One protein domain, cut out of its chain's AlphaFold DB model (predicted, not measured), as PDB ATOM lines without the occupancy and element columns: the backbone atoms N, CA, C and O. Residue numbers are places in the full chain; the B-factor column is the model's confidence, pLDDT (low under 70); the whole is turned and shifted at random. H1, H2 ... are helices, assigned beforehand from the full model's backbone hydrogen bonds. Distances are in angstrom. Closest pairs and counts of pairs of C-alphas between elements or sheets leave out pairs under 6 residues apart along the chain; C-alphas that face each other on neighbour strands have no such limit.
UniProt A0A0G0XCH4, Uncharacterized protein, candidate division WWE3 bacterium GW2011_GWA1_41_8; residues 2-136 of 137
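What this domain is: This is residues 2 to 136 of the 137 residues of an uncharacterized protein of candidate division WWE3 bacterium GW2011_GWA1_41_8 (UniProt A0A0G0XCH4). The long helix H5 and helix H2 make a narrow V, with the helical hairpin of H3 and H4 at the first end of H5. Residues 2 to 12 of H1 and residues 125 to 136 stick out. The printed part has 135 residues with five named helices, H1 to H5 in chain order, all helix; it is loose, radius of gyration of the C-alphas 19.8 A, spanning 54 by 40 by 33 A.

How they stand to each other: H5, residues 100 to 134, touches H2, residues 16 to 36, with residues 105 to 117 alone; the closest C-alphas, Gly 32 and Thr 109, are 4.9 A apart. H4, residues 77 to 95, only just touches H5, with 3 pairs of C-alphas within 8 A, the closest Ala 93 and Thr 103, 6.4 A. H3, residues 56 to 65, forms a hairpin with H4; the closest C-alphas, Ser 59 and Ser 87, are 5.3 A apart. H1, residues 2 to 13, is close to H2 but not clearly touching, the closest C-alphas, Ile 13 and Ile 19, 6.7 A apart. Every O i to N i+4 pair is within hydrogen-bond range in H1, H2, H3 and H5, and 14 of 15 in H4.

Where its parts are: H5 measures 50.8 A, H2 30.0 A and H4 27.1 A. C-alpha 2 is at (-17.167, -13.274, -14.871), C-alpha 134 at (-6.128, -30.216, -54.707).

The domain as a whole: The printed part has no cut; the links H2 to H3 and H3 to H4 are long. Residues 38 to 56 and 63 to 80 are among those with pLDDT under 70.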
ATOM      1  N   GLU A   2     -18.036 -14.316 -14.283       62.12
ATOM      2  CA  GLU A   2     -17.167 -13.274 -14.871       62.12
ATOM      3  C   GLU A   2     -15.844 -13.769 -15.502       62.12
ATOM      4  O   GLU A   2     -15.463 -13.369 -16.603       62.12
ATOM      5  N   LYS A   3     -15.160 -14.718 -14.845       61.22
ATOM      6  CA  LYS A   3     -13.879 -15.288 -15.313       61.22
ATOM      7  C   LYS A   3     -14.020 -16.085 -16.621       61.22
ATOM      8  O   LYS A   3     -13.081 -16.140 -17.418       61.22
ATOM      9  N   TYR A   4     -15.192 -16.683 -16.850       64.69
ATOM     10  CA  TYR A   4     -15.508 -17.432 -18.069       64.69
ATOM     11  C   TYR A   4     -15.779 -16.478 -19.239       64.69
ATOM     12  O   TYR A   4     -15.236 -16.662 -20.329       64.69
ATOM     13  N   THR A   5     -16.516 -15.394 -18.984       69.81
ATOM     14  CA  THR A   5     -16.774 -14.320 -19.952       69.81
ATOM     15  C   THR A   5     -15.471 -13.663 -20.411       69.81
ATOM     16  O   THR A   5     -15.241 -13.523 -21.611       69.81
ATOM     17  N   ARG A   6     -14.553 -13.371 -19.478       68.50
ATOM     18  CA  ARG A   6     -13.237 -12.783 -19.786       68.50
ATOM     19  C   ARG A   6     -12.388 -13.678 -20.690       68.50
ATOM     20  O   ARG A   6     -11.863 -13.207 -21.693       68.50
ATOM     21  N   LYS A   7     -12.292 -14.981 -20.388       71.94
ATOM     22  CA  LYS A   7     -11.562 -15.945 -21.236       71.94
ATOM     23  C   LYS A   7     -12.171 -16.058 -22.636       71.94
ATOM     24  O   LYS A   7     -11.425 -16.147 -23.609       71.94
ATOM     25  N   LYS A   8     -13.503 -16.036 -22.750       72.69
ATOM     26  CA  LYS A   8     -14.205 -16.101 -24.039       72.69
ATOM     27  C   LYS A   8     -13.942 -14.856 -24.893       72.69
ATOM     28  O   LYS A   8     -13.649 -15.001 -26.074       72.69
ATOM     29  N   ILE A   9     -13.966 -13.667 -24.289       69.88
ATOM     30  CA  ILE A   9     -13.649 -12.395 -24.961       69.88
ATOM     31  C   ILE A   9     -12.195 -12.382 -25.438       69.88
ATOM     32  O   ILE A   9     -11.942 -12.094 -26.602       69.88
ATOM     33  N   VAL A  10     -11.240 -12.772 -24.588       70.50
ATOM     34  CA  VAL A  10      -9.819 -12.838 -24.970       70.50
ATOM     35  C   VAL A  10      -9.609 -13.798 -26.140       70.50
ATOM     36  O   VAL A  10      -8.893 -13.464 -27.081       70.50
ATOM     37  N   ARG A  11     -10.274 -14.960 -26.134       70.94
ATOM     38  CA  ARG A  11     -10.223 -15.931 -27.239       70.94
ATOM     39  C   ARG A  11     -10.864 -15.407 -28.530       70.94
ATOM     40  O   ARG A  11     -10.406 -15.743 -29.615       70.94
ATOM     41  N   LEU A  12     -11.909 -14.587 -28.416       68.75
ATOM     42  CA  LEU A  12     -12.549 -13.923 -29.552       68.75
ATOM     43  C   LEU A  12     -11.626 -12.855 -30.161       68.75
ATOM     44  O   LEU A  12     -11.447 -12.829 -31.372       68.75
ATOM     45  N   ILE A  13     -10.997 -12.025 -29.324       65.56
ATOM     46  CA  ILE A  13     -10.077 -10.953 -29.741       65.56
ATOM     47  C   ILE A  13      -8.792 -11.526 -30.352       65.56
ATOM     48  O   ILE A  13      -8.250 -10.957 -31.290       65.56
ATOM     49  N   THR A  14      -8.318 -12.675 -29.864       73.94
ATOM     50  CA  THR A  14      -7.134 -13.364 -30.412       73.94
ATOM     51  C   THR A  14      -7.425 -14.192 -31.664       73.94
ATOM     52  O   THR A  14      -6.507 -14.773 -32.248       73.94
ATOM     53  N   ASN A  15      -8.678 -14.251 -32.119       81.31
ATOM     54  CA  ASN A  15      -9.014 -14.927 -33.363       81.31
ATOM     55  C   ASN A  15      -8.439 -14.142 -34.550       81.31
ATOM     56  O   ASN A  15      -8.772 -12.975 -34.751       81.31
ATOM     57  N   LYS A  16      -7.620 -14.807 -35.373       80.25
ATOM     58  CA  LYS A  16      -6.973 -14.215 -36.553       80.25
ATOM     59  C   LYS A  16      -7.962 -13.490 -37.474       80.25
ATOM     60  O   LYS A  16      -7.635 -12.422 -37.973       80.25
ATOM     61  N   HIS A  17      -9.179 -14.010 -37.641       80.56
ATOM     62  CA  HIS A  17     -10.198 -13.365 -38.475       80.56
ATOM     63  C   HIS A  17     -10.738 -12.074 -37.859       80.56
ATOM     64  O   HIS A  17     -10.945 -11.096 -38.570       80.56
ATOM     65  N   VAL A  18     -10.934 -12.053 -36.538       82.56
ATOM     66  CA  VAL A  18     -11.375 -10.850 -35.815       82.56
ATOM     67  C   VAL A  18     -10.290  -9.779 -35.888       82.56
ATOM     68  O   VAL A  18     -10.596  -8.629 -36.180       82.56
ATOM     69  N   ILE A  19      -9.022 -10.164 -35.724       85.75
ATOM     70  CA  ILE A  19      -7.881  -9.256 -35.882       85.75
ATOM     71  C   ILE A  19      -7.842  -8.674 -37.301       85.75
ATOM     72  O   ILE A  19      -7.735  -7.461 -37.447       85.75
ATOM     73  N   SER A  20      -7.987  -9.495 -38.348       85.06
ATOM     74  CA  SER A  20      -8.032  -9.004 -39.732       85.06
ATOM     75  C   SER A  20      -9.179  -8.016 -39.965       85.06
ATOM     76  O   SER A  20      -8.960  -6.968 -40.565       85.06
ATOM     77  N   LEU A  21     -10.378  -8.293 -39.441       88.19
ATOM     78  CA  LEU A  21     -11.512  -7.364 -39.530       88.19
ATOM     79  C   LEU A  21     -11.236  -6.041 -38.806       88.19
ATOM     80  O   LEU A  21     -11.538  -4.980 -39.347       88.19
ATOM     81  N   LEU A  22     -10.624  -6.080 -37.621       88.12
ATOM     82  CA  LEU A  22     -10.235  -4.872 -36.890       88.12
ATOM     83  C   LEU A  22      -9.181  -4.055 -37.649       88.12
ATOM     84  O   LEU A  22      -9.273  -2.830 -37.680       88.12
ATOM     85  N   ILE A  23      -8.222  -4.715 -38.306       89.44
ATOM     86  CA  ILE A  23      -7.235  -4.050 -39.168       89.44
ATOM     87  C   ILE A  23      -7.934  -3.350 -40.339       89.44
ATOM     88  O   ILE A  23      -7.657  -2.181 -40.592       89.44
ATOM     89  N   TYR A  24      -8.868  -4.015 -41.027       90.88
ATOM     90  CA  TYR A  24      -9.605  -3.386 -42.128       90.88
ATOM     91  C   TYR A  24     -10.467  -2.217 -41.660       90.88
ATOM     92  O   TYR A  24     -10.521  -1.200 -42.349       90.88
ATOM     93  N   LEU A  25     -11.096  -2.322 -40.488       90.12
ATOM     94  CA  LEU A  25     -11.837  -1.212 -39.892       90.12
ATOM     95  C   LEU A  25     -10.911  -0.021 -39.624       90.12
ATOM     96  O   LEU A  25     -11.227   1.101 -40.004       90.12
ATOM     97  N   PHE A  26      -9.745  -0.270 -39.027       90.69
ATOM     98  CA  PHE A  26      -8.766   0.769 -38.724       90.69
ATOM     99  C   PHE A  26      -8.220   1.447 -39.988       90.69
ATOM    100  O   PHE A  26      -8.189   2.674 -40.062       90.69
ATOM    101  N   ILE A  27      -7.861   0.668 -41.013       89.62
ATOM    102  CA  ILE A  27      -7.439   1.197 -42.317       89.62
ATOM    103  C   ILE A  27      -8.554   2.047 -42.932       89.62
ATOM    104  O   ILE A  27      -8.290   3.149 -43.403       89.62
ATOM    105  N   SER A  28      -9.800   1.571 -42.891       89.69
ATOM    106  CA  SER A  28     -10.942   2.292 -43.462       89.69
ATOM    107  C   SER A  28     -11.204   3.609 -42.741       89.69
ATOM    108  O   SER A  28     -11.481   4.603 -43.396       89.69
ATOM    109  N   LEU A  29     -11.052   3.648 -41.412       88.56
ATOM    110  CA  LEU A  29     -11.148   4.881 -40.626       88.56
ATOM    111  C   LEU A  29     -10.043   5.879 -40.993       88.56
ATOM    112  O   LEU A  29     -10.330   7.061 -41.177       88.56
ATOM    113  N   ILE A  30      -8.796   5.415 -41.134       90.00
ATOM    114  CA  ILE A  30      -7.670   6.270 -41.536       90.00
ATOM    115  C   ILE A  30      -7.896   6.830 -42.938       90.00
ATOM    116  O   ILE A  30      -7.815   8.040 -43.128       90.00
ATOM    117  N   LEU A  31      -8.187   5.971 -43.915       84.62
ATOM    118  CA  LEU A  31      -8.415   6.393 -45.296       84.62
ATOM    119  C   LEU A  31      -9.645   7.294 -45.392       84.62
ATOM    120  O   LEU A  31      -9.581   8.344 -46.023       84.62
ATOM    121  N   GLY A  32     -10.726   6.934 -44.702       82.00
ATOM    122  CA  GLY A  32     -11.930   7.745 -44.586       82.00
ATOM    123  C   GLY A  32     -11.613   9.142 -44.071       82.00
ATOM    124  O   GLY A  32     -11.997  10.121 -44.696       82.00
ATOM    125  N   TYR A  33     -10.832   9.271 -43.002       82.50
ATOM    126  CA  TYR A  33     -10.384  10.578 -42.531       82.50
ATOM    127  C   TYR A  33      -9.497  11.294 -43.563       82.50
ATOM    128  O   TYR A  33      -9.787  12.427 -43.937       82.50
ATOM    129  N   LEU A  34      -8.449  10.644 -44.075       84.38
ATOM    130  CA  LEU A  34      -7.487  11.259 -44.995       84.38
ATOM    131  C   LEU A  34      -8.138  11.781 -46.280       84.38
ATOM    132  O   LEU A  34      -7.828  12.894 -46.703       84.38
ATOM    133  N   PHE A  35      -9.069  11.039 -46.877       79.50
ATOM    134  CA  PHE A  35      -9.738  11.464 -48.110       79.50
ATOM    135  C   PHE A  35     -10.778  12.564 -47.892       79.50
ATOM    136  O   PHE A  35     -11.103  13.288 -48.828       79.50
ATOM    137  N   THR A  36     -11.273  12.737 -46.666       74.88
ATOM    138  CA  THR A  36     -12.428  13.605 -46.393       74.88
ATOM    139  C   THR A  36     -12.135  14.764 -45.437       74.88
ATOM    140  O   THR A  36     -12.978  15.648 -45.267       74.88
ATOM    141  N   HIS A  37     -10.936  14.819 -44.839       76.88
ATOM    142  CA  HIS A  37     -10.563  15.841 -43.850       76.88
ATOM    143  C   HIS A  37     -10.590  17.270 -44.404       76.88
ATOM    144  O   HIS A  37     -10.843  18.204 -43.647       76.88
ATOM    145  N   LYS A  38     -10.353  17.444 -45.711       68.88
ATOM    146  CA  LYS A  38     -10.355  18.754 -46.386       68.88
ATOM    147  C   LYS A  38     -11.715  19.181 -46.926       68.88
ATOM    148  O   LYS A  38     -11.810  20.289 -47.442       68.88
ATOM    149  N   LEU A  39     -12.745  18.342 -46.819       65.88
ATOM    150  CA  LEU A  39     -14.081  18.710 -47.276       65.88
ATOM    151  C   LEU A  39     -14.671  19.752 -46.325       65.88
ATOM    152  O   LEU A  39     -14.931  19.467 -45.152       65.88
ATOM    153  N   VAL A  40     -14.827  20.971 -46.838       58.62
ATOM    154  CA  VAL A  40     -15.463  22.106 -46.154       58.62
ATOM    155  C   VAL A  40     -16.982  21.963 -46.287       58.62
ATOM    156  O   VAL A  40     -17.444  21.466 -47.304       58.62
ATOM    157  N   GLY A  41     -17.756  22.399 -45.286       53.44
ATOM    158  CA  GLY A  41     -19.170  22.042 -45.039       53.44
ATOM    159  C   GLY A  41     -20.228  22.225 -46.145       53.44
ATOM    160  O   GLY A  41     -21.379  21.895 -45.890       53.44
ATOM    161  N   ASN A  42     -19.856  22.677 -47.347       54.12
ATOM    162  CA  ASN A  42     -20.713  22.744 -48.542       54.12
ATOM    163  C   ASN A  42     -20.145  21.962 -49.751       54.12
ATOM    164  O   ASN A  42     -20.641  22.101 -50.866       54.12
ATOM    165  N   GLN A  43     -19.073  21.189 -49.569       56.56
ATOM    166  CA  GLN A  43     -18.485  20.342 -50.603       56.56
ATOM    167  C   GLN A  43     -19.056  18.935 -50.461       56.56
ATOM    168  O   GLN A  43     -18.802  18.268 -49.462       56.56
ATOM    169  N   PHE A  44     -19.830  18.508 -51.456       54.53
ATOM    170  CA  PHE A  44     -20.425  17.177 -51.490       54.53
ATOM    171  C   PHE A  44     -19.370  16.125 -51.817       54.53
ATOM    172  O   PHE A  44     -18.627  16.258 -52.796       54.53
ATOM    173  N   LEU A  45     -19.337  15.048 -51.038       56.22
ATOM    174  CA  LEU A  45     -18.682  13.816 -51.456       56.22
ATOM    175  C   LEU A  45     -19.518  13.157 -52.547       56.22
ATOM    176  O   LEU A  45     -20.592  12.616 -52.294       56.22
ATOM    177  N   MET A  46     -19.000  13.182 -53.768       51.91
ATOM    178  CA  MET A  46     -19.545  12.376 -54.848       51.91
ATOM    179  C   MET A  46     -19.180  10.910 -54.568       51.91
ATOM    180  O   MET A  46     -18.022  10.508 -54.691       51.91
ATOM    181  N   VAL A  47     -20.152  10.119 -54.111       53.28
ATOM    182  CA  VAL A  47     -20.008   8.668 -53.927       53.28
ATOM    183  C   VAL A  47     -20.630   8.001 -55.155       53.28
ATOM    184  O   VAL A  47     -21.846   7.882 -55.256       53.28
ATOM    185  N   GLY A  48     -19.801   7.620 -56.130       57.66
ATOM    186  CA  GLY A  48     -20.279   7.131 -57.432       57.66
ATOM    187  C   GLY A  48     -20.738   8.270 -58.352       57.66
ATOM    188  O   GLY A  48     -20.068   9.291 -58.414       57.66
ATOM    189  N   ASP A  49     -21.867   8.101 -59.051       50.16
ATOM    190  CA  ASP A  49     -22.426   9.071 -60.020       50.16
ATOM    191  C   ASP A  49     -23.480  10.026 -59.421       50.16
ATOM    192  O   ASP A  49     -24.231  10.667 -60.157       50.16
ATOM    193  N   GLN A  50     -23.595  10.128 -58.092       54.28
ATOM    194  CA  GLN A  50     -24.737  10.812 -57.478       54.28
ATOM    195  C   GLN A  50     -24.399  11.949 -56.517       54.28
ATOM    196  O   GLN A  50     -23.509  11.861 -55.671       54.28
ATOM    197  N   TYR A  51     -25.200  13.013 -56.643       49.22
ATOM    198  CA  TYR A  51     -25.270  14.135 -55.716       49.22
ATOM    199  C   TYR A  51     -26.163  13.784 -54.529       49.22
ATOM    200  O   TYR A  51     -27.370  13.591 -54.670       49.22
ATOM    201  N   ILE A  52     -25.580  13.774 -53.339       54.72
ATOM    202  CA  ILE A  52     -26.290  13.489 -52.096       54.72
ATOM    203  C   ILE A  52     -26.850  14.812 -51.573       54.72
ATOM    204  O   ILE A  52     -26.107  15.676 -51.124       54.72
ATOM    205  N   THR A  53     -28.165  15.025 -51.663       51.62
ATOM    206  CA  THR A  53     -28.796  16.216 -51.065       51.62
ATOM    207  C   THR A  53     -29.433  15.840 -49.733       51.62
ATOM    208  O   THR A  53     -30.321  14.994 -49.677       51.62
ATOM    209  N   PHE A  54     -28.973  16.476 -48.658       60.12
ATOM    210  CA  PHE A  54     -29.221  16.056 -47.281       60.12
ATOM    211  C   PHE A  54     -30.495  16.677 -46.680       60.12
ATOM    212  O   PHE A  54     -30.432  17.486 -45.756       60.12
ATOM    213  N   THR A  55     -31.673  16.325 -47.199       63.62
ATOM    214  CA  THR A  55     -32.953  16.673 -46.552       63.62
ATOM    215  C   THR A  55     -33.797  15.427 -46.326       63.62
ATOM    216  O   THR A  55     -33.854  14.549 -47.183       63.62
ATOM    217  N   LEU A  56     -34.467  15.344 -45.169       65.00
ATOM    218  CA  LEU A  56     -35.307  14.194 -44.812       65.00
ATOM    219  C   LEU A  56     -36.381  13.924 -45.870       65.00
ATOM    220  O   LEU A  56     -36.560  12.785 -46.288       65.00
ATOM    221  N   GLU A  57     -37.059  14.980 -46.321       70.56
ATOM    222  CA  GLU A  57     -38.094  14.897 -47.351       70.56
ATOM    223  C   GLU A  57     -37.557  14.266 -48.639       70.56
ATOM    224  O   GLU A  57     -38.171  13.350 -49.185       70.56
ATOM    225  N   LYS A  58     -36.377  14.698 -49.102       68.50
ATOM    226  CA  LYS A  58     -35.777  14.157 -50.319       68.50
ATOM    227  C   LYS A  58     -35.314  12.716 -50.117       68.50
ATOM    228  O   LYS A  58     -35.637  11.876 -50.945       68.50
ATOM    229  N   SER A  59     -34.662  12.396 -48.998       68.06
ATOM    230  CA  SER A  59     -34.218  11.027 -48.692       68.06
ATOM    231  C   SER A  59     -35.380  10.030 -48.605       68.06
ATOM    232  O   SER A  59     -35.264   8.905 -49.085       68.06
ATOM    233  N   VAL A  60     -36.520  10.433 -48.034       72.19
ATOM    234  CA  VAL A  60     -37.736   9.603 -47.990       72.19
ATOM    235  C   VAL A  60     -38.364   9.468 -49.378       72.19
ATOM    236  O   VAL A  60     -38.771   8.370 -49.762       72.19
ATOM    237  N   ASN A  61     -38.416  10.555 -50.149       71.12
ATOM    238  CA  ASN A  61     -38.939  10.524 -51.511       71.12
ATOM    239  C   ASN A  61     -38.116   9.605 -52.421       71.12
ATOM    240  O   ASN A  61     -38.714   8.811 -53.140       71.12
ATOM    241  N   GLU A  62     -36.784   9.652 -52.347       70.94
ATOM    242  CA  GLU A  62     -35.865   8.771 -53.089       70.94
ATOM    243  C   GLU A  62     -36.039   7.293 -52.695       70.94
ATOM    244  O   GLU A  62     -36.124   6.419 -53.559       70.94
ATOM    245  N   LEU A  63     -36.218   7.001 -51.400       69.25
ATOM    246  CA  LEU A  63     -36.451   5.638 -50.899       69.25
ATOM    247  C   LEU A  63     -37.702   4.979 -51.518       69.25
ATOM    248  O   LEU A  63     -37.756   3.760 -51.711       69.25
ATOM    249  N   ILE A  64     -38.719   5.787 -51.820       69.69
ATOM    250  CA  ILE A  64     -40.003   5.348 -52.382       69.69
ATOM    251  C   ILE A  64     -40.042   5.560 -53.907       69.69
ATOM    252  O   ILE A  64     -40.849   4.929 -54.590       69.69
ATOM    253  N   PHE A  65     -39.148   6.382 -54.468       64.94
ATOM    254  CA  PHE A  65     -39.112   6.771 -55.882       64.94
ATOM    255  C   PHE A  65     -39.067   5.563 -56.822       64.94
ATOM    256  O   PHE A  65     -39.855   5.491 -57.763       64.94
ATOM    257  N   VAL A  66     -38.231   4.566 -56.517       59.75
ATOM    258  CA  VAL A  66     -38.104   3.312 -57.287       59.75
ATOM    259  C   VAL A  66     -39.411   2.500 -57.307       59.75
ATOM    260  O   VAL A  66     -39.645   1.708 -58.215       59.75
ATOM    261  N   ARG A  67     -40.278   2.682 -56.305       63.28
ATOM    262  CA  ARG A  67     -41.512   1.903 -56.115       63.28
ATOM    263  C   ARG A  67     -42.753   2.579 -56.694       63.28
ATOM    264  O   ARG A  67     -43.840   2.007 -56.613       63.28
ATOM    265  N   LYS A  68     -42.620   3.780 -57.262       66.94
ATOM    266  CA  LYS A  68     -43.719   4.433 -57.978       66.94
ATOM    267  C   LYS A  68     -43.957   3.700 -59.295       66.94
ATOM    268  O   LYS A  68     -43.015   3.448 -60.040       66.94
ATOM    269  N   ILE A  69     -45.222   3.395 -59.586       64.38
ATOM    270  CA  ILE A  69     -45.651   2.752 -60.843       64.38
ATOM    271  C   ILE A  69     -45.138   3.535 -62.062       64.38
ATOM    272  O   ILE A  69     -44.710   2.942 -63.044       64.38
ATOM    273  N   GLU A  70     -45.099   4.861 -61.944       67.88
ATOM    274  CA  GLU A  70     -44.600   5.811 -62.945       67.88
ATOM    275  C   GLU A  70     -43.127   5.586 -63.339       67.88
ATOM    276  O   GLU A  70     -42.724   5.937 -64.443       67.88
ATOM    277  N   ASN A  71     -42.327   4.983 -62.453       63.22
ATOM    278  CA  ASN A  71     -40.884   4.792 -62.622       63.22
ATOM    279  C   ASN A  71     -40.501   3.339 -62.955       63.22
ATOM    280  O   ASN A  71     -39.314   3.018 -63.080       63.22
ATOM    281  N   MET A  72     -41.484   2.444 -63.104       60.91
ATOM    282  CA  MET A  72     -41.233   1.060 -63.500       60.91
ATOM    283  C   MET A  72     -40.660   1.011 -64.925       60.91
ATOM    284  O   MET A  72     -41.277   1.482 -65.873       60.91
ATOM    285  N   GLY A  73     -39.463   0.435 -65.075       61.34
ATOM    286  CA  GLY A  73     -38.774   0.283 -66.366       61.34
ATOM    287  C   GLY A  73     -37.848   1.439 -66.766       61.34
ATOM    288  O   GLY A  73     -37.107   1.299 -67.734       61.34
ATOM    289  N   VAL A  74     -37.834   2.546 -66.014       63.59
ATOM    290  CA  VAL A  74     -36.977   3.718 -66.291       63.59
ATOM    291  C   VAL A  74     -35.577   3.567 -65.684       63.59
ATOM    292  O   VAL A  74     -34.614   4.147 -66.178       63.59
ATOM    293  N   HIS A  75     -35.445   2.777 -64.616       59.78
ATOM    294  CA  HIS A  75     -34.208   2.662 -63.848       59.78
ATOM    295  C   HIS A  75     -33.615   1.253 -63.912       59.78
ATOM    296  O   HIS A  75     -34.336   0.254 -63.860       59.78
ATOM    297  N   ASN A  76     -32.284   1.169 -63.980       67.31
ATOM    298  CA  ASN A  76     -31.578  -0.098 -63.853       67.31
ATOM    299  C   ASN A  76     -31.840  -0.667 -62.452       67.31
ATOM    300  O   ASN A  76     -31.435  -0.071 -61.452       67.31
ATOM    301  N   ALA A  77     -32.494  -1.832 -62.387       68.56
ATOM    302  CA  ALA A  77     -32.865  -2.480 -61.132       68.56
ATOM    303  C   ALA A  77     -31.669  -2.641 -60.177       68.56
ATOM    304  O   ALA A  77     -31.836  -2.545 -58.964       68.56
ATOM    305  N   TRP A  78     -30.457  -2.823 -60.710       66.50
ATOM    306  CA  TRP A  78     -29.240  -2.912 -59.909       66.50
ATOM    307  C   TRP A  78     -28.847  -1.581 -59.255       66.50
ATOM    308  O   TRP A  78     -28.540  -1.548 -58.065       66.50
ATOM    309  N   GLN A  79     -28.904  -0.472 -59.999       68.75
ATOM    310  CA  GLN A  79     -28.608   0.863 -59.460       68.75
ATOM    311  C   GLN A  79     -29.643   1.259 -58.401       68.75
ATOM    312  O   GLN A  79     -29.288   1.720 -57.319       68.75
ATOM    313  N   SER A  80     -30.919   0.954 -58.646       68.62
ATOM    314  CA  SER A  80     -32.004   1.198 -57.692       68.62
ATOM    315  C   SER A  80     -31.829   0.500 -56.343       68.62
ATOM    316  O   SER A  80     -32.233   1.047 -55.318       68.62
ATOM    317  N   VAL A  81     -31.239  -0.699 -56.317       72.88
ATOM    318  CA  VAL A  81     -30.961  -1.417 -55.062       72.88
ATOM    319  C   VAL A  81     -29.933  -0.656 -54.230       72.88
ATOM    320  O   VAL A  81     -30.117  -0.517 -53.024       72.88
ATOM    321  N   ILE A  82     -28.880  -0.138 -54.865       74.00
ATOM    322  CA  ILE A  82     -27.851   0.661 -54.191       74.00
ATOM    323  C   ILE A  82     -28.478   1.951 -53.642       74.00
ATOM    324  O   ILE A  82     -28.336   2.234 -52.455       74.00
ATOM    325  N   HIS A  83     -29.283   2.649 -54.452       73.38
ATOM    326  CA  HIS A  83     -29.983   3.868 -54.026       73.38
ATOM    327  C   HIS A  83     -30.884   3.647 -52.820       73.38
ATOM    328  O   HIS A  83     -30.889   4.458 -51.899       73.38
ATOM    329  N   PHE A  84     -31.607   2.529 -52.781       76.31
ATOM    330  CA  PHE A  84     -32.452   2.203 -51.639       76.31
ATOM    331  C   PHE A  84     -31.650   2.112 -50.331       76.31
ATOM    332  O   PHE A  84     -32.076   2.661 -49.312       76.31
ATOM    333  N   TRP A  85     -30.496   1.439 -50.348       78.69
ATOM    334  CA  TRP A  85     -29.656   1.290 -49.157       78.69
ATOM    335  C   TRP A  85     -29.019   2.607 -48.724       78.69
ATOM    336  O   TRP A  85     -29.012   2.903 -47.527       78.69
ATOM    337  N   ASP A  86     -28.563   3.419 -49.677       77.81
ATOM    338  CA  ASP A  86     -28.015   4.744 -49.394       77.81
ATOM    339  C   ASP A  86     -29.091   5.657 -48.789       77.81
ATOM    340  O   ASP A  86     -28.896   6.211 -47.706       77.81
ATOM    341  N   SER A  87     -30.274   5.753 -49.407       76.62
ATOM    342  CA  SER A  87     -31.394   6.542 -48.875       76.62
ATOM    343  C   SER A  87     -31.814   6.080 -47.481       76.62
ATOM    344  O   SER A  87     -32.053   6.915 -46.607       76.62
ATOM    345  N   LEU A  88     -31.859   4.767 -47.232       82.38
ATOM    346  CA  LEU A  88     -32.163   4.227 -45.908       82.38
ATOM    347  C   LEU A  88     -31.114   4.656 -44.874       82.38
ATOM    348  O   LEU A  88     -31.474   5.082 -43.776       82.38
ATOM    349  N   PHE A  89     -29.828   4.587 -45.224       84.12
ATOM    350  CA  PHE A  89     -28.748   5.056 -44.359       84.12
ATOM    351  C   PHE A  89     -28.890   6.550 -44.040       84.12
ATOM    352  O   PHE A  89     -28.789   6.939 -42.876       84.12
ATOM    353  N   PHE A  90     -29.202   7.380 -45.037       78.69
ATOM    354  CA  PHE A  90     -29.410   8.817 -44.842       78.69
ATOM    355  C   PHE A  90     -30.623   9.137 -43.966       78.69
ATOM    356  O   PHE A  90     -30.536  10.024 -43.116       78.69
ATOM    357  N   VAL A  91     -31.732   8.405 -44.111       80.56
ATOM    358  CA  VAL A  91     -32.908   8.549 -43.233       80.56
ATOM    359  C   VAL A  91     -32.546   8.230 -41.781       80.56
ATOM    360  O   VAL A  91     -32.927   8.970 -40.870       80.56
ATOM    361  N   LEU A  92     -31.777   7.164 -41.551       84.50
ATOM    362  CA  LEU A  92     -31.313   6.803 -40.212       84.50
ATOM    363  C   LEU A  92     -30.372   7.869 -39.644       84.50
ATOM    364  O   LEU A  92     -30.593   8.345 -38.534       84.50
ATOM    365  N   ALA A  93     -29.366   8.290 -40.407       84.44
ATOM    366  CA  ALA A  93     -28.412   9.311 -39.986       84.44
ATOM    367  C   ALA A  93     -29.100  10.639 -39.631       84.44
ATOM    368  O   ALA A  93     -28.809  11.232 -38.590       84.44
ATOM    369  N   TYR A  94     -30.074  11.062 -40.441       76.94
ATOM    370  CA  TYR A  94     -30.890  12.237 -40.144       76.94
ATOM    371  C   TYR A  94     -31.698  12.060 -38.851       76.94
ATOM    372  O   TYR A  94     -31.741  12.969 -38.027       76.94
ATOM    373  N   SER A  95     -32.288  10.880 -38.628       81.62
ATOM    374  CA  SER A  95     -33.042  10.570 -37.400       81.62
ATOM    375  C   SER A  95     -32.177  10.644 -36.134       81.62
ATOM    376  O   SER A  95     -32.682  10.969 -35.063       81.62
ATOM    377  N   PHE A  96     -30.869  10.398 -36.250       86.25
ATOM    378  CA  PHE A  96     -29.897  10.579 -35.166       86.25
ATOM    379  C   PHE A  96     -29.332  12.008 -35.062       86.25
ATOM    380  O   PHE A  96     -28.456  12.256 -34.233       86.25
ATOM    381  N   GLY A  97     -29.802  12.951 -35.885       81.50
ATOM    382  CA  GLY A  97     -29.330  14.338 -35.893       81.50
ATOM    383  C   GLY A  97     -27.898  14.497 -36.407       81.50
ATOM    384  O   GLY A  97     -27.210  15.449 -36.040       81.50
ATOM    385  N   TRP A  98     -27.410  13.557 -37.218       82.69
ATOM    386  CA  TRP A  98     -26.058  13.626 -37.761       82.69
ATOM    387  C   TRP A  98     -25.936  14.752 -38.786       82.69
ATOM    388  O   TRP A  98     -26.837  14.988 -39.591       82.69
ATOM    389  N   SER A  99     -24.790  15.436 -38.791       79.00
ATOM    390  CA  SER A  99     -24.502  16.418 -39.835       79.00
ATOM    391  C   SER A  99     -24.307  15.724 -41.187       79.00
ATOM    392  O   SER A  99     -23.842  14.579 -41.248       79.00
ATOM    393  N   GLY A 100     -24.618  16.425 -42.282       74.62
ATOM    394  CA  GLY A 100     -24.418  15.897 -43.637       74.62
ATOM    395  C   GLY A 100     -22.972  15.455 -43.868       74.62
ATOM    396  O   GLY A 100     -22.721  14.308 -44.222       74.62
ATOM    397  N   ALA A 101     -22.016  16.314 -43.502       74.56
ATOM    398  CA  ALA A 101     -20.589  16.014 -43.594       74.56
ATOM    399  C   ALA A 101     -20.172  14.780 -42.772       74.56
ATOM    400  O   ALA A 101     -19.367  13.975 -43.235       74.56
ATOM    401  N   PHE A 102     -20.697  14.596 -41.554       78.69
ATOM    402  CA  PHE A 102     -20.400  13.391 -40.770       78.69
ATOM    403  C   PHE A 102     -20.964  12.136 -41.438       78.69
ATOM    404  O   PHE A 102     -20.297  11.105 -41.501       78.69
ATOM    405  N   THR A 103     -22.174  12.239 -41.971       80.69
ATOM    406  CA  THR A 103     -22.868  11.123 -42.604       80.69
ATOM    407  C   THR A 103     -22.180  10.689 -43.895       80.69
ATOM    408  O   THR A 103     -21.968   9.495 -44.088       80.69
ATOM    409  N   GLU A 104     -21.749  11.634 -44.731       76.75
ATOM    410  CA  GLU A 104     -20.947  11.360 -45.930       76.75
ATOM    411  C   GLU A 104     -19.620  10.669 -45.584       76.75
ATOM    412  O   GLU A 104     -19.218   9.694 -46.219       76.75
ATOM    413  N   ARG A 105     -18.947  11.113 -44.517       78.88
ATOM    414  CA  ARG A 105     -17.718  10.465 -44.037       78.88
ATOM    415  C   ARG A 105     -17.977   9.053 -43.527       78.88
ATOM    416  O   ARG A 105     -17.169   8.155 -43.774       78.88
ATOM    417  N   MET A 106     -19.087   8.844 -42.825       84.12
ATOM    418  CA  MET A 106     -19.465   7.529 -42.317       84.12
ATOM    419  C   MET A 106     -19.836   6.564 -43.429       84.12
ATOM    420  O   MET A 106     -19.285   5.466 -43.444       84.12
ATOM    421  N   ILE A 107     -20.689   6.959 -44.378       83.69
ATOM    422  CA  ILE A 107     -21.058   6.074 -45.487       83.69
ATOM    423  C   ILE A 107     -19.820   5.703 -46.310       83.69
ATOM    424  O   ILE A 107     -19.593   4.526 -46.563       83.69
ATOM    425  N   TYR A 108     -18.936   6.666 -46.594       80.94
ATOM    426  CA  TYR A 108     -17.676   6.409 -47.292       80.94
ATOM    427  C   TYR A 108     -16.779   5.417 -46.531       80.94
ATOM    428  O   TYR A 108     -16.275   4.448 -47.102       80.94
ATOM    429  N   THR A 109     -16.617   5.618 -45.222       85.88
ATOM    430  CA  THR A 109     -15.814   4.735 -44.360       85.88
ATOM    431  C   THR A 109     -16.390   3.319 -44.308       85.88
ATOM    432  O   THR A 109     -15.644   2.342 -44.383       85.88
ATOM    433  N   LEU A 110     -17.714   3.191 -44.196       86.75
ATOM    434  CA  LEU A 110     -18.405   1.905 -44.177       86.75
ATOM    435  C   LEU A 110     -18.295   1.187 -45.524       86.75
ATOM    436  O   LEU A 110     -18.055  -0.021 -45.546       86.75
ATOM    437  N   THR A 111     -18.394   1.908 -46.639       84.94
ATOM    438  CA  THR A 111     -18.202   1.352 -47.983       84.94
ATOM    439  C   THR A 111     -16.776   0.837 -48.177       84.94
ATOM    440  O   THR A 111     -16.587  -0.283 -48.656       84.94
ATOM    441  N   LEU A 112     -15.759   1.582 -47.733       84.50
ATOM    442  CA  LEU A 112     -14.372   1.102 -47.739       84.50
ATOM    443  C   LEU A 112     -14.205  -0.161 -46.889       84.50
ATOM    444  O   LEU A 112     -13.652  -1.160 -47.358       84.50
ATOM    445  N   PHE A 113     -14.729  -0.141 -45.663       89.50
ATOM    446  CA  PHE A 113     -14.630  -1.272 -44.748       89.50
ATOM    447  C   PHE A 113     -15.296  -2.522 -45.314       89.50
ATOM    448  O   PHE A 113     -14.685  -3.590 -45.326       89.50
ATOM    449  N   THR A 114     -16.525  -2.398 -45.808       86.12
ATOM    450  CA  THR A 114     -17.277  -3.519 -46.383       86.12
ATOM    451  C   THR A 114     -16.593  -4.065 -47.628       86.12
ATOM    452  O   THR A 114     -16.452  -5.279 -47.738       86.12
ATOM    453  N   THR A 115     -16.071  -3.210 -48.510       85.81
ATOM    454  CA  THR A 115     -15.338  -3.644 -49.710       85.81
ATOM    455  C   THR A 115     -14.103  -4.471 -49.344       85.81
ATOM    456  O   THR A 115     -13.892  -5.557 -49.891       85.81
ATOM    457  N   LEU A 116     -13.309  -4.015 -48.370       85.56
ATOM    458  CA  LEU A 116     -12.119  -4.734 -47.901       85.56
ATOM    459  C   LEU A 116     -12.481  -6.027 -47.152       85.56
ATOM    460  O   LEU A 116     -11.931  -7.094 -47.439       85.56
ATOM    461  N   ALA A 117     -13.428  -5.951 -46.216       86.69
ATOM    462  CA  ALA A 117     -13.827  -7.074 -45.376       86.69
ATOM    463  C   ALA A 117     -14.510  -8.187 -46.183       86.69
ATOM    464  O   ALA A 117     -14.176  -9.361 -46.010       86.69
ATOM    465  N   LEU A 118     -15.433  -7.842 -47.087       85.44
ATOM    466  CA  LEU A 118     -16.119  -8.818 -47.935       85.44
ATOM    467  C   LEU A 118     -15.160  -9.469 -48.927       85.44
ATOM    468  O   LEU A 118     -15.244 -10.680 -49.119       85.44
ATOM    469  N   SER A 119     -14.205  -8.716 -49.480       84.62
ATOM    470  CA  SER A 119     -13.154  -9.288 -50.329       84.62
ATOM    471  C   SER A 119     -12.319 -10.312 -49.560       84.62
ATOM    472  O   SER A 119     -12.147 -11.440 -50.019       84.62
ATOM    473  N   TYR A 120     -11.868  -9.982 -48.345       84.88
ATOM    474  CA  TYR A 120     -11.128 -10.916 -47.489       84.88
ATOM    475  C   TYR A 120     -11.933 -12.179 -47.145       84.88
ATOM    476  O   TYR A 120     -11.414 -13.296 -47.227       84.88
ATOM    477  N   ILE A 121     -13.209 -12.028 -46.778       84.81
ATOM    478  CA  ILE A 121     -14.097 -13.164 -46.489       84.81
ATOM    479  C   ILE A 121     -14.303 -14.018 -47.747       84.81
ATOM    480  O   ILE A 121     -14.230 -15.247 -47.669       84.81
ATOM    481  N   GLY A 122     -14.531 -13.385 -48.899       81.19
ATOM    482  CA  GLY A 122     -14.712 -14.043 -50.190       81.19
ATOM    483  C   GLY A 122     -13.490 -14.864 -50.591       81.19
ATOM    484  O   GLY A 122     -13.613 -16.064 -50.833       81.19
ATOM    485  N   PHE A 123     -12.297 -14.265 -50.570       82.25
ATOM    486  CA  PHE A 123     -11.055 -14.959 -50.916       82.25
ATOM    487  C   PHE A 123     -10.726 -16.106 -49.959       82.25
ATOM    488  O   PHE A 123     -10.309 -17.170 -50.412       82.25
ATOM    489  N   ASN A 124     -10.971 -15.956 -48.654       78.56
ATOM    490  CA  ASN A 124     -10.767 -17.056 -47.707       78.56
ATOM    491  C   ASN A 124     -11.710 -18.237 -47.957       78.56
ATOM    492  O   ASN A 124     -11.290 -19.389 -47.843       78.56
ATOM    493  N   LYS A 125     -12.974 -17.976 -48.313       76.81
ATOM    494  CA  LYS A 125     -13.914 -19.042 -48.685       76.81
ATOM    495  C   LYS A 125     -13.497 -19.732 -49.983       76.81
ATOM    496  O   LYS A 125     -13.530 -20.956 -50.044       76.81
ATOM    497  N   LEU A 126     -13.068 -18.964 -50.986       79.19
ATOM    498  CA  LEU A 126     -12.580 -19.512 -52.255       79.19
ATOM    499  C   LEU A 126     -11.330 -20.371 -52.062       79.19
ATOM    500  O   LEU A 126     -11.270 -21.464 -52.617       79.19
ATOM    501  N   LYS A 127     -10.393 -19.935 -51.213       72.81
ATOM    502  CA  LYS A 127      -9.211 -20.721 -50.847       72.81
ATOM    503  C   LYS A 127      -9.591 -22.094 -50.284       72.81
ATOM    504  O   LYS A 127      -9.030 -23.100 -50.698       72.81
ATOM    505  N   GLY A 128     -10.579 -22.151 -49.390       66.88
ATOM    506  CA  GLY A 128     -11.067 -23.424 -48.852       66.88
ATOM    507  C   GLY A 128     -11.615 -24.366 -49.931       66.88
ATOM    508  O   GLY A 128     -11.415 -25.573 -49.847       66.88
ATOM    509  N   ILE A 129     -12.255 -23.825 -50.972       71.56
ATOM    510  CA  ILE A 129     -12.779 -24.611 -52.100       71.56
ATOM    511  C   ILE A 129     -11.642 -25.112 -52.999       71.56
ATOM    512  O   ILE A 129     -11.673 -26.261 -53.439       71.56
ATOM    513  N   THR A 130     -10.639 -24.278 -53.283       65.12
ATOM    514  CA  THR A 130      -9.487 -24.676 -54.108       65.12
ATOM    515  C   THR A 130      -8.594 -25.683 -53.393       65.12
ATOM    516  O   THR A 130      -8.196 -26.664 -54.012       65.12
ATOM    517  N   ASP A 131      -8.354 -25.512 -52.090       60.47
ATOM    518  CA  ASP A 131      -7.543 -26.437 -51.289       60.47
ATOM    519  C   ASP A 131      -8.212 -27.825 -51.194       60.47
ATOM    520  O   ASP A 131      -7.532 -28.846 -51.286       60.47
ATOM    521  N   MET A 132      -9.549 -27.892 -51.103       54.84
ATOM    522  CA  MET A 132     -10.287 -29.166 -51.152       54.84
ATOM    523  C   MET A 132     -10.177 -29.878 -52.505       54.84
ATOM    524  O   MET A 132     -10.161 -31.106 -52.543       54.84
ATOM    525  N   ARG A 133     -10.098 -29.137 -53.620       52.25
ATOM    526  CA  ARG A 133      -9.950 -29.735 -54.957       52.25
ATOM    527  C   ARG A 133      -8.551 -30.297 -55.199       52.25
ATOM    528  O   ARG A 133      -8.443 -31.296 -55.893       52.25
ATOM    529  N   VAL A 134      -7.510 -29.705 -54.612       53.34
ATOM    530  CA  VAL A 134      -6.128 -30.216 -54.707       53.34
ATOM    531  C   VAL A 134      -5.948 -31.532 -53.936       53.34
ATOM    532  O   VAL A 134      -5.096 -32.329 -54.299       53.34
ATOM    533  N   PHE A 135      -6.767 -31.801 -52.916       47.41
ATOM    534  CA  PHE A 135      -6.746 -33.067 -52.167       47.41
ATOM    535  C   PHE A 135      -7.535 -34.218 -52.821       47.41
ATOM    536  O   PHE A 135      -7.466 -35.344 -52.337       47.41
ATOM    537  N   LEU A 136      -8.318 -33.940 -53.867       47.00
ATOM    538  CA  LEU A 136      -9.202 -34.907 -54.538       47.00
ATOM    539  C   LEU A 136      -8.714 -35.315 -55.942       47.00
ATOM    540  O   LEU A 136      -9.455 -35.980 -56.665       47.00
TER     541      LEU A 136